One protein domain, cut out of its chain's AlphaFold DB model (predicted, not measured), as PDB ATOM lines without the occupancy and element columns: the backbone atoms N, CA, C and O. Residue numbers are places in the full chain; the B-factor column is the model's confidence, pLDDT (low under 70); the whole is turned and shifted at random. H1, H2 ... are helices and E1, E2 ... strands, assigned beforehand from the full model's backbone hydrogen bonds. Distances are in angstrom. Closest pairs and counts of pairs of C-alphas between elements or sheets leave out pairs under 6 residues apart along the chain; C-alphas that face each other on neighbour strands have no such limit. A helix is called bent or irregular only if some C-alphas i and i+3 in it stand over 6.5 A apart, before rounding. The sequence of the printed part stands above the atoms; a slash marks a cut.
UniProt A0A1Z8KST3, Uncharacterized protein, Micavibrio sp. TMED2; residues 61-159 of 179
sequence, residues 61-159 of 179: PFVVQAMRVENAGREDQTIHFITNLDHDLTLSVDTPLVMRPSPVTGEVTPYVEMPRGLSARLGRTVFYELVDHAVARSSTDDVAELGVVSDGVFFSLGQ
ATOM      1  N   PRO A  61       3.421  -3.626 -48.697       98.06
ATOM      2  CA  PRO A  61       4.556  -2.716 -48.838       98.06
ATOM      3  C   PRO A  61       5.844  -3.206 -48.164       98.06
ATOM      4  O   PRO A  61       6.925  -2.703 -48.477       98.06
ATOM      5  N   PHE A  62       5.730  -4.163 -47.243       98.62
ATOM      6  CA  PHE A  62       6.850  -4.758 -46.524       98.62
ATOM      7  C   PHE A  62       6.788  -6.283 -46.602       98.62
ATOM      8  O   PHE A  62       5.711  -6.879 -46.667       98.62
ATOM      9  N   VAL A  63       7.957  -6.911 -46.527       98.62
ATOM     10  CA  VAL A  63       8.103  -8.363 -46.412       98.62
ATOM     11  C   VAL A  63       8.867  -8.661 -45.132       98.62
ATOM     12  O   VAL A  63       9.963  -8.144 -44.944       98.62
ATOM     13  N   VAL A  64       8.311  -9.482 -44.245       98.75
ATOM     14  CA  VAL A  64       9.041  -9.998 -43.083       98.75
ATOM     15  C   VAL A  64      10.032 -11.053 -43.556       98.75
ATOM     16  O   VAL A  64       9.653 -12.002 -44.245       98.75
ATOM     17  N   GLN A  65      11.297 -10.881 -43.187       98.12
ATOM     18  CA  GLN A  65      12.404 -11.721 -43.649       98.12
ATOM     19  C   GLN A  65      13.140 -12.448 -42.522       98.12
ATOM     20  O   GLN A  65      13.874 -13.389 -42.802       98.12
ATOM     21  N   ALA A  66      12.938 -12.033 -41.273       98.56
ATOM     22  CA  ALA A  66      13.458 -12.726 -40.104       98.56
ATOM     23  C   ALA A  66      12.495 -12.583 -38.926       98.56
ATOM     24  O   ALA A  66      11.708 -11.630 -38.874       98.56
ATOM     25  N   MET A  67      12.600 -13.502 -37.973       98.38
ATOM     26  CA  MET A  67      11.968 -13.394 -36.666       98.38
ATOM     27  C   MET A  67      12.966 -13.683 -35.547       98.38
ATOM     28  O   MET A  67      14.070 -14.173 -35.781       98.38
ATOM     29  N   ARG A  68      12.591 -13.316 -34.326       97.94
ATOM     30  CA  ARG A  68      13.273 -13.701 -33.089       97.94
ATOM     31  C   ARG A  68      12.235 -13.892 -31.996       97.94
ATOM     32  O   ARG A  68      11.249 -13.158 -31.951       97.94
ATOM     33  N   VAL A  69      12.481 -14.844 -31.106       97.62
ATOM     34  CA  VAL A  69      11.608 -15.122 -29.964       97.62
ATOM     35  C   VAL A  69      12.365 -14.821 -28.680       97.62
ATOM     36  O   VAL A  69      13.480 -15.299 -28.471       97.62
ATOM     37  N   GLU A  70      11.762 -14.012 -27.823       97.31
ATOM     38  CA  GLU A  70      12.215 -13.756 -26.460       97.31
ATOM     39  C   GLU A  70      11.353 -14.577 -25.495       97.31
ATOM     40  O   GLU A  70      10.163 -14.766 -25.736       97.31
ATOM     41  N   ASN A  71      11.957 -15.087 -24.415       93.81
ATOM     42  CA  ASN A  71      11.278 -15.899 -23.393       93.81
ATOM     43  C   ASN A  71      10.491 -17.101 -23.955       93.81
ATOM     44  O   ASN A  71       9.383 -17.391 -23.505       93.81
ATOM     45  N   ALA A  72      11.061 -17.808 -24.936       90.88
ATOM     46  CA  ALA A  72      10.397 -18.930 -25.596       90.88
ATOM     47  C   ALA A  72       9.825 -19.958 -24.593       90.88
ATOM     48  O   ALA A  72      10.518 -20.391 -23.670       90.88
ATOM     49  N   GLY A  73       8.558 -20.336 -24.781       84.12
ATOM     50  CA  GLY A  73       7.834 -21.298 -23.943       84.12
ATOM     51  C   GLY A  73       7.359 -20.772 -22.582       84.12
ATOM     52  O   GLY A  73       6.832 -21.552 -21.789       84.12
ATOM     53  N   ARG A  74       7.544 -19.482 -22.278       88.06
ATOM     54  CA  ARG A  74       7.086 -18.849 -21.029       88.06
ATOM     55  C   ARG A  74       5.821 -18.020 -21.264       88.06
ATOM     56  O   ARG A  74       5.489 -17.690 -22.399       88.06
ATOM     57  N   GLU A  75       5.132 -17.650 -20.184       81.69
ATOM     58  CA  GLU A  75       3.949 -16.771 -20.254       81.69
ATOM     59  C   GLU A  75       4.280 -15.385 -20.834       81.69
ATOM     60  O   GLU A  75       3.441 -14.778 -21.495       81.69
ATOM     61  N   ASP A  76       5.513 -14.910 -20.631       89.31
ATOM     62  CA  ASP A  76       6.047 -13.643 -21.138       89.31
ATOM     63  C   ASP A  76       6.792 -13.789 -22.480       89.31
ATOM     64  O   ASP A  76       7.689 -12.996 -22.778       89.31
ATOM     65  N   GLN A  77       6.455 -14.815 -23.278       94.88
ATOM     66  CA  GLN A  77       6.992 -15.003 -24.627       94.88
ATOM     67  C   GLN A  77       6.618 -13.830 -25.538       94.88
ATOM     68  O   GLN A  77       5.447 -13.459 -25.640       94.88
ATOM     69  N   THR A  78       7.600 -13.331 -26.288       97.75
ATOM     70  CA  THR A  78       7.404 -12.254 -27.263       97.75
ATOM     71  C   THR A  78       8.073 -12.602 -28.583       97.75
ATOM     72  O   THR A  78       9.259 -12.934 -28.628       97.75
ATOM     73  N   ILE A  79       7.318 -12.509 -29.673       98.44
ATOM     74  CA  ILE A  79       7.804 -12.732 -31.033       98.44
ATOM     75  C   ILE A  79       8.038 -11.374 -31.686       98.44
ATOM     76  O   ILE A  79       7.150 -10.523 -31.710       98.44
ATOM     77  N   HIS A  80       9.226 -11.180 -32.249       98.56
ATOM     78  CA  HIS A  80       9.568  -9.987 -33.016       98.56
ATOM     79  C   HIS A  80       9.881 -10.356 -34.459       98.56
ATOM     80  O   HIS A  80      10.522 -11.370 -34.732       98.56
ATOM     81  N   PHE A  81       9.472  -9.499 -35.384       98.69
ATOM     82  CA  PHE A  81       9.646  -9.642 -36.818       98.69
ATOM     83  C   PHE A  81      10.507  -8.514 -37.368       98.69
ATOM     84  O   PHE A  81      10.328  -7.350 -37.021       98.69
ATOM     85  N   ILE A  82      11.399  -8.848 -38.298       98.62
ATOM     86  CA  ILE A  82      12.236  -7.876 -38.999       98.62
ATOM     87  C   ILE A  82      11.839  -7.863 -40.473       98.62
ATOM     88  O   ILE A  82      11.868  -8.896 -41.153       98.62
ATOM     89  N   THR A  83      11.469  -6.689 -40.984       98.62
ATOM     90  CA  THR A  83      11.105  -6.516 -42.398       98.62
ATOM     91  C   THR A  83      12.319  -6.326 -43.309       98.62
ATOM     92  O   THR A  83      13.424  -6.029 -42.860       98.62
ATOM     93  N   ASN A  84      12.096  -6.419 -44.618       97.94
ATOM     94  CA  ASN A  84      13.060  -6.115 -45.677       97.94
ATOM     95  C   ASN A  84      13.575  -4.670 -45.674       97.94
ATOM     96  O   ASN A  84      14.528  -4.374 -46.386       97.94
ATOM     97  N   LEU A  85      12.963  -3.779 -44.889       97.69
ATOM     98  CA  LEU A  85      13.415  -2.404 -44.667       97.69
ATOM     99  C   LEU A  85      13.867  -2.172 -43.214       97.69
ATOM    100  O   LEU A  85      13.909  -1.032 -42.758       97.69
ATOM    101  N   ASP A  86      14.198  -3.240 -42.483       97.25
ATOM    102  CA  ASP A  86      14.624  -3.253 -41.075       97.25
ATOM    103  C   ASP A  86      13.698  -2.441 -40.153       97.25
ATOM    104  O   ASP A  86      14.148  -1.625 -39.340       97.25
ATOM    105  N   HIS A  87      12.388  -2.617 -40.327       96.81
ATOM    106  CA  HIS A  87      11.434  -2.319 -39.261       96.81
ATOM    107  C   HIS A  87      11.399  -3.517 -38.312       96.81
ATOM    108  O   HIS A  87      11.233  -4.640 -38.788       96.81
ATOM    109  N   ASP A  88      11.561  -3.256 -37.016       97.38
ATOM    110  CA  ASP A  88      11.346  -4.230 -35.942       97.38
ATOM    111  C   ASP A  88       9.888  -4.107 -35.479       97.38
ATOM    112  O   ASP A  88       9.432  -3.004 -35.160       97.38
ATOM    113  N   LEU A  89       9.146  -5.207 -35.552       97.75
ATOM    114  CA  LEU A  89       7.725  -5.291 -35.234       97.75
ATOM    115  C   LEU A  89       7.530  -6.349 -34.157       97.75
ATOM    116  O   LEU A  89       7.821  -7.520 -34.383       97.75
ATOM    117  N   THR A  90       6.974  -5.964 -33.020       98.25
ATOM    118  CA  THR A  90       6.569  -6.916 -31.986       98.25
ATOM    119  C   THR A  90       5.196  -7.477 -32.335       98.25
ATOM    120  O   THR A  90       4.278  -6.715 -32.609       98.25
ATOM    121  N   LEU A  91       5.013  -8.794 -32.342       98.44
ATOM    122  CA  LEU A  91       3.693  -9.385 -32.534       98.44
ATOM    123  C   LEU A  91       2.841  -9.130 -31.281       98.44
ATOM    124  O   LEU A  91       3.091  -9.715 -30.228       98.44
ATOM    125  N   SER A  92       1.864  -8.234 -31.397       97.56
ATOM    126  CA  SER A  92       1.025  -7.762 -30.291       97.56
ATOM    127  C   SER A  92      -0.353  -7.332 -30.808       97.56
ATOM    128  O   SER A  92      -0.653  -7.453 -31.997       97.56
ATOM    129  N   VAL A  93      -1.213  -6.819 -29.926       97.19
ATOM    130  CA  VAL A  93      -2.542  -6.298 -30.303       97.19
ATOM    131  C   VAL A  93      -2.491  -5.092 -31.246       97.19
ATOM    132  O   VAL A  93      -3.436  -4.879 -32.003       97.19
ATOM    133  N   ASP A  94      -1.399  -4.322 -31.225       96.44
ATOM    134  CA  ASP A  94      -1.219  -3.132 -32.068       96.44
ATOM    135  C   ASP A  94      -0.653  -3.478 -33.453       96.44
ATOM    136  O   ASP A  94      -0.866  -2.753 -34.429       96.44
ATOM    137  N   THR A  95       0.055  -4.604 -33.543       97.81
ATOM    138  CA  THR A  95       0.637  -5.157 -34.771       97.81
ATOM    139  C   THR A  95       0.296  -6.646 -34.892       97.81
ATOM    140  O   THR A  95       1.184  -7.501 -34.814       97.81
ATOM    141  N   PRO A  96      -1.004  -6.977 -35.036       98.25
ATOM    142  CA  PRO A  96      -1.484  -8.351 -35.004       98.25
ATOM    143  C   PRO A  96      -1.120  -9.123 -36.271       98.25
ATOM    144  O   PRO A  96      -1.062  -8.568 -37.372       98.25
ATOM    145  N   LEU A  97      -0.949 -10.434 -36.119       98.44
ATOM    146  CA  LEU A  97      -0.864 -11.373 -37.232       98.44
ATOM    147  C   LEU A  97      -2.271 -11.708 -37.742       98.44
ATOM    148  O   LEU A  97      -3.163 -12.038 -36.963       98.44
ATOM    149  N   VAL A  98      -2.454 -11.644 -39.058       97.75
ATOM    150  CA  VAL A  98      -3.718 -11.917 -39.744       97.75
ATOM    151  C   VAL A  98      -3.476 -12.836 -40.937       97.75
ATOM    152  O   VAL A  98      -2.677 -12.534 -41.827       97.75
ATOM    153  N   MET A  99      -4.229 -13.933 -40.987       97.31
ATOM    154  CA  MET A  99      -4.298 -14.829 -42.138       97.31
ATOM    155  C   MET A  99      -5.384 -14.336 -43.098       97.31
ATOM    156  O   MET A  99      -6.549 -14.222 -42.717       97.31
ATOM    157  N   ARG A 100      -5.028 -14.024 -44.348       96.12
ATOM    158  CA  ARG A 100      -6.005 -13.608 -45.375       96.12
ATOM    159  C   ARG A 100      -5.571 -13.999 -46.787       96.12
ATOM    160  O   ARG A 100      -4.370 -14.150 -47.017       96.12
ATOM    161  N   PRO A 101      -6.500 -14.112 -47.753       96.31
ATOM    162  CA  PRO A 101      -6.150 -14.304 -49.155       96.31
ATOM    163  C   PRO A 101      -5.211 -13.204 -49.661       96.31
ATOM    164  O   PRO A 101      -5.464 -12.014 -49.464       96.31
ATOM    165  N   SER A 102      -4.123 -13.596 -50.320       95.25
ATOM    166  CA  SER A 102      -3.250 -12.662 -51.030       95.25
ATOM    167  C   SER A 102      -3.986 -12.070 -52.236       95.25
ATOM    168  O   SER A 102      -4.570 -12.830 -53.011       95.25
ATOM    169  N   PRO A 103      -3.915 -10.748 -52.470       93.06
ATOM    170  CA  PRO A 103      -4.529 -10.128 -53.644       93.06
ATOM    171  C   PRO A 103      -3.891 -10.587 -54.966       93.06
ATOM    172  O   PRO A 103      -4.512 -10.456 -56.016       93.06
ATOM    173  N   VAL A 104      -2.669 -11.136 -54.925       94.50
ATOM    174  CA  VAL A 104      -1.939 -11.609 -56.113       94.50
ATOM    175  C   VAL A 104      -2.238 -13.072 -56.423       94.50
ATOM    176  O   VAL A 104      -2.406 -13.437 -57.581       94.50
ATOM    177  N   THR A 105      -2.253 -13.926 -55.397       93.75
ATOM    178  CA  THR A 105      -2.313 -15.389 -55.580       93.75
ATOM    179  C   THR A 105      -3.651 -16.003 -55.181       93.75
ATOM    180  O   THR A 105      -3.944 -17.121 -55.584       93.75
ATOM    181  N   GLY A 106      -4.464 -15.306 -54.381       94.62
ATOM    182  CA  GLY A 106      -5.683 -15.845 -53.773       94.62
ATOM    183  C   GLY A 106      -5.437 -16.811 -52.608       94.62
ATOM    184  O   GLY A 106      -6.369 -17.111 -51.866       94.62
ATOM    185  N   GLU A 107      -4.199 -17.264 -52.395       93.69
ATOM    186  CA  GLU A 107      -3.839 -18.173 -51.305       93.69
ATOM    187  C   GLU A 107      -3.882 -17.463 -49.949       93.69
ATOM    188  O   GLU A 107      -3.466 -16.303 -49.820       93.69
ATOM    189  N   VAL A 108      -4.337 -18.174 -48.915       94.69
ATOM    190  CA  VAL A 108      -4.293 -17.680 -47.535       94.69
ATOM    191  C   VAL A 108      -2.835 -17.481 -47.129       94.69
ATOM    192  O   VAL A 108      -2.030 -18.406 -47.152       94.69
ATOM    193  N   THR A 109      -2.491 -16.244 -46.789       95.94
ATOM    194  CA  THR A 109      -1.127 -15.807 -46.505       95.94
ATOM    195  C   THR A 109      -1.095 -15.045 -45.172       95.94
ATOM    196  O   THR A 109      -2.015 -14.269 -44.899       95.94
ATOM    197  N   PRO A 110      -0.049 -15.229 -44.350       97.88
ATOM    198  CA  PRO A 110       0.178 -14.450 -43.133       97.88
ATOM    199  C   PRO A 110       0.650 -13.013 -43.407       97.88
ATOM    200  O   PRO A 110       1.603 -12.783 -44.163       97.88
ATOM    201  N   TYR A 111       0.045 -12.047 -42.716       98.62
ATOM    202  CA  TYR A 111       0.475 -10.648 -42.680       98.62
ATOM    203  C   TYR A 111       0.515 -10.138 -41.246       98.62
ATOM    204  O   TYR A 111      -0.364 -10.459 -40.458       98.62
ATOM    205  N   VAL A 112       1.488  -9.293 -40.928       98.56
ATOM    206  CA  VAL A 112       1.490  -8.493 -39.699       98.56
ATOM    207  C   VAL A 112       0.937  -7.120 -40.044       98.56
ATOM    208  O   VAL A 112       1.468  -6.437 -40.925       98.56
ATOM    209  N   GLU A 113      -0.149  -6.727 -39.391       98.25
ATOM    210  CA  GLU A 113      -0.708  -5.386 -39.532       98.25
ATOM    211  C   GLU A 113       0.226  -4.348 -38.913       98.25
ATOM    212  O   GLU A 113       0.975  -4.617 -37.978       98.25
ATOM    213  N   MET A 114       0.209  -3.146 -39.478       97.12
ATOM    214  CA  MET A 114       1.067  -2.038 -39.083       97.12
ATOM    215  C   MET A 114       0.259  -0.735 -39.029       97.12
ATOM    216  O   MET A 114      -0.748  -0.582 -39.733       97.12
ATOM    217  N   PRO A 115       0.725   0.275 -38.271       95.31
ATOM    218  CA  PRO A 115       0.090   1.585 -38.257       95.31
ATOM    219  C   PRO A 115      -0.091   2.182 -39.661       95.31
ATOM    220  O   PRO A 115       0.703   1.944 -40.576       95.31
ATOM    221  N   ARG A 116      -1.099   3.055 -39.803       95.56
ATOM    222  CA  ARG A 116      -1.468   3.743 -41.064       95.56
ATOM    223  C   ARG A 116      -2.031   2.808 -42.146       95.56
ATOM    224  O   ARG A 116      -1.862   3.082 -43.336       95.56
ATOM    225  N   GLY A 117      -2.677   1.720 -41.718       96.12
ATOM    226  CA  GLY A 117      -3.323   0.735 -42.592       96.12
ATOM    227  C   GLY A 117      -2.339  -0.095 -43.420       96.12
ATOM    228  O   GLY A 117      -2.713  -0.657 -44.450       96.12
ATOM    229  N   LEU A 118      -1.064  -0.107 -43.030       98.06
ATOM    230  CA  LEU A 118      -0.021  -0.851 -43.725       98.06
ATOM    231  C   LEU A 118       0.036  -2.280 -43.192       98.06
ATOM    232  O   LEU A 118      -0.495  -2.588 -42.132       98.06
ATOM    233  N   SER A 119       0.726  -3.149 -43.914       98.19
ATOM    234  CA  SER A 119       0.995  -4.504 -43.454       98.19
ATOM    235  C   SER A 119       2.325  -5.001 -44.000       98.19
ATOM    236  O   SER A 119       2.838  -4.489 -45.000       98.19
ATOM    237  N   ALA A 120       2.884  -6.002 -43.332       98.62
ATOM    238  CA  ALA A 120       4.049  -6.737 -43.781       98.62
ATOM    239  C   ALA A 120       3.652  -8.185 -44.066       98.62
ATOM    240  O   ALA A 120       3.158  -8.878 -43.182       98.62
ATOM    241  N   ARG A 121       3.873  -8.658 -45.293       98.62
ATOM    242  CA  ARG A 121       3.647 -10.067 -45.634       98.62
ATOM    243  C   ARG A 121       4.754 -10.916 -45.030       98.62
ATOM    244  O   ARG A 121       5.927 -10.588 -45.203       98.62
ATOM    245  N   LEU A 122       4.419 -12.037 -44.404       98.44
ATOM    246  CA  LEU A 122       5.444 -12.961 -43.932       98.44
ATOM    247  C   LEU A 122       6.114 -13.688 -45.105       98.44
ATOM    248  O   LEU A 122       5.466 -14.173 -46.041       98.44
ATOM    249  N   GLY A 123       7.447 -13.724 -45.090       97.19
ATOM    250  CA  GLY A 123       8.226 -14.590 -45.964       97.19
ATOM    251  C   GLY A 123       7.973 -16.058 -45.625       97.19
ATOM    252  O   GLY A 123       7.724 -16.394 -44.472       97.19
ATOM    253  N   ARG A 124       8.059 -16.947 -46.620       94.69
ATOM    254  CA  ARG A 124       7.780 -18.384 -46.427       94.69
ATOM    255  C   ARG A 124       8.653 -19.008 -45.340       94.69
ATOM    256  O   ARG A 124       8.131 -19.708 -44.489       94.69
ATOM    257  N   THR A 125       9.952 -18.707 -45.340       96.38
ATOM    258  CA  THR A 125      10.885 -19.198 -44.314       96.38
ATOM    259  C   THR A 125      10.463 -18.768 -42.913       96.38
ATOM    260  O   THR A 125      10.378 -19.609 -42.030       96.38
ATOM    261  N   VAL A 126      10.124 -17.487 -42.736       98.19
ATOM    262  CA  VAL A 126       9.669 -16.949 -41.445       98.19
ATOM    263  C   VAL A 126       8.337 -17.564 -41.028       98.19
ATOM    264  O   VAL A 126       8.118 -17.812 -39.854       98.19
ATOM    265  N   PHE A 127       7.437 -17.825 -41.977       97.12
ATOM    266  CA  PHE A 127       6.177 -18.488 -41.666       97.12
ATOM    267  C   PHE A 127       6.384 -19.918 -41.156       97.12
ATOM    268  O   PHE A 127       5.745 -20.294 -40.184       97.12
ATOM    269  N   TYR A 128       7.279 -20.699 -41.765       95.31
ATOM    270  CA  TYR A 128       7.580 -22.043 -41.266       95.31
ATOM    271  C   TYR A 128       8.239 -22.008 -39.885       95.31
ATOM    272  O   TYR A 128       7.807 -22.736 -39.002       95.31
ATOM    273  N   GLU A 129       9.192 -21.098 -39.670       96.94
ATOM    274  CA  GLU A 129       9.787 -20.876 -38.346       96.94
ATOM    275  C   GLU A 129       8.723 -20.485 -37.304       96.94
ATOM    276  O   GLU A 129       8.741 -20.964 -36.177       96.94
ATOM    277  N   LEU A 130       7.739 -19.665 -37.684       97.00
ATOM    278  CA  LEU A 130       6.631 -19.290 -36.808       97.00
ATOM    279  C   LEU A 130       5.747 -20.488 -36.434       97.00
ATOM    280  O   LEU A 130       5.285 -20.571 -35.297       97.00
ATOM    281  N   VAL A 131       5.505 -21.400 -37.379       95.44
ATOM    282  CA  VAL A 131       4.712 -22.619 -37.155       95.44
ATOM    283  C   VAL A 131       5.390 -23.550 -36.149       95.44
ATOM    284  O   VAL A 131       4.688 -24.165 -35.353       95.44
ATOM    285  N   ASP A 132       6.723 -23.588 -36.091       93.56
ATOM    286  CA  ASP A 132       7.454 -24.374 -35.083       93.56
ATOM    287  C   ASP A 132       7.196 -23.882 -33.641       93.56
ATOM    288  O   ASP A 132       7.404 -24.617 -32.675       93.56
ATOM    289  N   HIS A 133       6.703 -22.648 -33.483       93.75
ATOM    290  CA  HIS A 133       6.270 -22.069 -32.207       93.75
ATOM    291  C   HIS A 133       4.750 -22.138 -31.985       93.75
ATOM    292  O   HIS A 133       4.253 -21.600 -30.988       93.75
ATOM    293  N   ALA A 134       3.998 -22.744 -32.906       93.81
ATOM    294  CA  ALA A 134       2.550 -22.825 -32.809       93.81
ATOM    295  C   ALA A 134       2.116 -23.808 -31.717       93.81
ATOM    296  O   ALA A 134       2.671 -24.891 -31.540       93.81
ATOM    297  N   VAL A 135       1.068 -23.425 -31.001       91.88
ATOM    298  CA  VAL A 135       0.390 -24.231 -29.996       91.88
ATOM    299  C   VAL A 135      -1.049 -24.469 -30.430       91.88
ATOM    300  O   VAL A 135      -1.690 -23.602 -31.033       91.88
ATOM    301  N   ALA A 136      -1.562 -25.653 -30.112       91.38
ATOM    302  CA  ALA A 136      -2.966 -25.970 -30.304       91.38
ATOM    303  C   ALA A 136      -3.797 -25.389 -29.158       91.38
ATOM    304  O   ALA A 136      -3.491 -25.582 -27.979       91.38
ATOM    305  N   ARG A 137      -4.880 -24.707 -29.513       87.06
ATOM    306  CA  ARG A 137      -5.931 -24.284 -28.598       87.06
ATOM    307  C   ARG A 137      -7.196 -25.056 -28.946       87.06
ATOM    308  O   ARG A 137      -7.749 -24.898 -30.031       87.06
ATOM    309  N   SER A 138      -7.652 -25.901 -28.029       80.56
ATOM    310  CA  SER A 138      -8.910 -26.626 -28.192       80.56
ATOM    311  C   SER A 138     -10.085 -25.646 -28.201       80.56
ATOM    312  O   SER A 138     -10.200 -24.784 -27.323       80.56
ATOM    313  N   SER A 139     -10.949 -25.771 -29.209       69.31
ATOM    314  CA  SER A 139     -12.250 -25.106 -29.244       69.31
ATOM    315  C   SER A 139     -13.347 -26.061 -28.759       69.31
ATOM    316  O   SER A 139     -13.124 -27.261 -28.616       69.31
ATOM    317  N   THR A 140     -14.532 -25.526 -28.469       63.94
ATOM    318  CA  THR A 140     -15.681 -26.277 -27.933       63.94
ATOM    319  C   THR A 140     -16.212 -27.381 -28.861       63.94
ATOM    320  O   THR A 140     -16.978 -28.216 -28.388       63.94
ATOM    321  N   ASP A 141     -15.816 -27.384 -30.139       64.69
ATOM    322  CA  ASP A 141     -16.422 -28.184 -31.214       64.69
ATOM    323  C   ASP A 141     -15.456 -29.230 -31.823       64.69
ATOM    324  O   ASP A 141     -15.541 -29.519 -33.012       64.69
ATOM    325  N   ASP A 142     -14.501 -29.762 -31.046       67.62
ATOM    326  CA  ASP A 142     -13.484 -30.750 -31.483       67.62
ATOM    327  C   ASP A 142     -12.573 -30.291 -32.647       67.62
ATOM    328  O   ASP A 142     -11.806 -31.068 -33.206       67.62
ATOM    329  N   VAL A 143     -12.595 -29.001 -32.996       69.62
ATOM    330  CA  VAL A 143     -11.649 -28.397 -33.942       69.62
ATOM    331  C   VAL A 143     -10.545 -27.701 -33.153       69.62
ATOM    332  O   VAL A 143     -10.808 -26.760 -32.393       69.62
ATOM    333  N   ALA A 144      -9.304 -28.152 -33.322       82.12
ATOM    334  CA  ALA A 144      -8.146 -27.490 -32.742       82.12
ATOM    335  C   ALA A 144      -7.783 -26.256 -33.578       82.12
ATOM    336  O   ALA A 144      -7.644 -26.316 -34.800       82.12
ATOM    337  N   GLU A 145      -7.617 -25.113 -32.920       90.44
ATOM    338  CA  GLU A 145      -7.071 -23.917 -33.552       90.44
ATOM    339  C   GLU A 145      -5.560 -23.881 -33.324       90.44
ATOM    340  O   GLU A 145      -5.103 -23.911 -32.179       90.44
ATOM    341  N   LEU A 146      -4.772 -23.815 -34.399       93.38
ATOM    342  CA  LEU A 146      -3.338 -23.573 -34.291       93.38
ATOM    343  C   LEU A 146      -3.076 -22.074 -34.271       93.38
ATOM    344  O   LEU A 146      -3.606 -21.314 -35.082       93.38
ATOM    345  N   GLY A 147      -2.207 -21.648 -33.367       95.19
ATOM    346  CA  GLY A 147      -1.787 -20.260 -33.282       95.19
ATOM    347  C   GLY A 147      -0.520 -20.097 -32.470       95.19
ATOM    348  O   GLY A 147      -0.026 -21.043 -31.870       95.19
ATOM    349  N   VAL A 148       0.015 -18.886 -32.440       95.75
ATOM    350  CA  VAL A 148       1.191 -18.544 -31.633       95.75
ATOM    351  C   VAL A 148       0.796 -17.615 -30.501       95.75
ATOM    352  O   VAL A 148      -0.111 -16.796 -30.650       95.75
ATOM    353  N   VAL A 149       1.495 -17.717 -29.373       96.12
ATOM    354  CA  VAL A 149       1.358 -16.759 -28.272       96.12
ATOM    355  C   VAL A 149       2.501 -15.754 -28.338       96.12
ATOM    356  O   VAL A 149       3.665 -16.134 -28.464       96.12
ATOM    357  N   SER A 150       2.173 -14.472 -28.258       97.69
ATOM    358  CA  SER A 150       3.141 -13.385 -28.143       97.69
ATOM    359  C   SER A 150       2.534 -12.258 -27.322       97.69
ATOM    360  O   SER A 150       1.367 -11.923 -27.522       97.69
ATOM    361  N   ASP A 151       3.304 -11.692 -26.394       94.94
ATOM    362  CA  ASP A 151       2.863 -10.594 -25.523       94.94
ATOM    363  C   ASP A 151       1.554 -10.930 -24.773       94.94
ATOM    364  O   ASP A 151       0.622 -10.134 -24.673       94.94
ATOM    365  N   GLY A 152       1.439 -12.184 -24.316       93.38
ATOM    366  CA  GLY A 152       0.247 -12.702 -23.634       93.38
ATOM    367  C   GLY A 152      -0.995 -12.879 -24.523       93.38
ATOM    368  O   GLY A 152      -2.067 -13.200 -24.007       93.38
ATOM    369  N   VAL A 153      -0.881 -12.698 -25.843       95.44
ATOM    370  CA  VAL A 153      -1.997 -12.785 -26.796       95.44
ATOM    371  C   VAL A 153      -1.808 -13.945 -27.766       95.44
ATOM    372  O   VAL A 153      -0.718 -14.178 -28.279       95.44
ATOM    373  N   PHE A 154      -2.893 -14.677 -28.025       95.00
ATOM    374  CA  PHE A 154      -2.934 -15.763 -29.003       95.00
ATOM    375  C   PHE A 154      -3.329 -15.232 -30.388       95.00
ATOM    376  O   PHE A 154      -4.386 -14.616 -30.534       95.00
ATOM    377  N   PHE A 155      -2.511 -15.517 -31.400       96.50
ATOM    378  CA  PHE A 155      -2.744 -15.163 -32.799       96.50
ATOM    379  C   PHE A 155      -2.962 -16.424 -33.633       96.50
ATOM    380  O   PHE A 155      -2.068 -17.261 -33.749       96.50
ATOM    381  N   SER A 156      -4.151 -16.541 -34.221       95.12
ATOM    382  CA  SER A 156      -4.565 -17.706 -35.007       95.12
ATOM    383  C   SER A 156      -3.818 -17.807 -36.340       95.12
ATOM    384  O   SER A 156      -3.708 -16.829 -37.083       95.12
ATOM    385  N   LEU A 157      -3.343 -19.012 -36.653       94.69
ATOM    386  CA  LEU A 157      -2.805 -19.406 -37.959       94.69
ATOM    387  C   LEU A 157      -3.841 -20.171 -38.797       94.69
ATOM    388  O   LEU A 157      -3.673 -20.298 -40.010       94.69
ATOM    389  N   GLY A 158      -4.915 -20.651 -38.170       89.94
ATOM    390  CA  GLY A 158      -5.996 -21.379 -38.819       89.94
ATOM    391  C   GLY A 158      -6.544 -22.516 -37.963       89.94
ATOM    392  O   GLY A 158      -5.996 -22.876 -36.920       89.94
ATOM    393  N   GLN A 159      -7.645 -23.089 -38.434       83.94
ATOM    394  CA  GLN A 159      -8.214 -24.306 -37.871       83.94
ATOM    395  C   GLN A 159      -7.538 -25.527 -38.483       83.94
ATOM    396  O   GLN A 159      -7.253 -25.545 -39.681       83.94
TER     397      GLN A 159
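Overview. This is residues 61 to 159 of the 179 residues of an uncharacterized protein of Micavibrio sp. TMED2 (UniProt A0A1Z8KST3). A sheet of six strands is folded back on itself like part of a barrel, E3 and E2 on one leaf, E6, E5 and E4 on the other, with the bent strand E1 as the hinge between them. A smaller sheet, E7, E8 and E9, lies partly face to face with it, its strands strongly crossed over those of the first, and the short helix H1 packs on E1. The printed part has 99 residues, and along it come E1 to E6, H1, then E7 to E9; the larger sheet runs E3, E2, E1, E6, E5, E4 and is mixed, the smaller runs E7, E8, E9 and is antiparallel. The class is mostly strand. The whole is compact, with a radius of gyration of the C-alphas of 13.2 A and a rounded outline of 38 by 33 by 25 A.

Arrangement. Start with E1, residues 62 to 70, which bends by 62 degrees at residue 65. Its pairing is staggered: residues 62 to 64 pair with E6, residues 118 to 122, and residues 64 to 70 pair with E2, residues 78 to 83. E1 and E6 are parallel; look for N 64 and O 121, 2.8 A apart. E1 and E2 form an antiparallel hairpin, with N 68 and O 80 at 2.9 A. E3, residues 88 to 90, extends the meander E1 E2 E3, each strand the antiparallel neighbour of the one before; here N 89 and O 81 are 2.9 A apart. E4, residues 97 to 101, E5, residues 108 to 114, and E6 make a second meander, with N 98 and O 111 at 2.8 A and N 120 and O 112 at 2.8 A. This is a folded sheet, one sheet bent back into two leaves: E3 and E2 face E6, E5 and E4, with 19 pairs of C-alphas within 11 A. The sheet is curled and strongly twisted. H1, residues 124 to 131, is on this sheet at a height over the sheet of 7.3 A; its closest C-alphas to E1 are those of Val 126 and Ala 66, 5.8 A apart. In H1 every O i to N i+4 pair is within hydrogen-bond range. E7, residues 135 to 138, E8, residues 144 to 150, and E9, residues 153 to 159, form the third meander; find N 137 and O 145 at 2.8 A, and N 155 and O 148 at 2.8 A. The two sheets make a sandwich, two sheets face to face, with their strands at 68 degrees. The closest C-alphas of E4 and E9 are those of Leu 97 and Phe 155, 6.1 A apart. H1 only grazes the smaller sheet, with its residues 127 to 131.

Along the chain. Find C-alpha 62 at (6.850, -4.758, -46.524); from there E1 runs 22.6 A to C-alpha 70 at (12.215, -13.756, -26.460). E2 then spans 16.6 A from residue 78 to 83, and the three residues of E3 follow. E4 spans 13.4 A, E5 18.6 A and E6 13.3 A. H1 measures 10.6 A. E7 is four residues long, E8 spans 18.6 A, and E9 runs 17.1 A to C-alpha 159 at (-8.214, -24.306, -37.871).

Size, cuts and confidence. The two C-alphas farthest apart are those of Leu 85 and Asp 141, at 41.7 A. The printed part has no cut, and no link is long; E1 to E2, E3 to E4 and E4 to E5 are short, and the others are tight. The mean pLDDT of the printed part is 93.9; look at residues 139 to 143, between E7 and E8, for the five residues under 70.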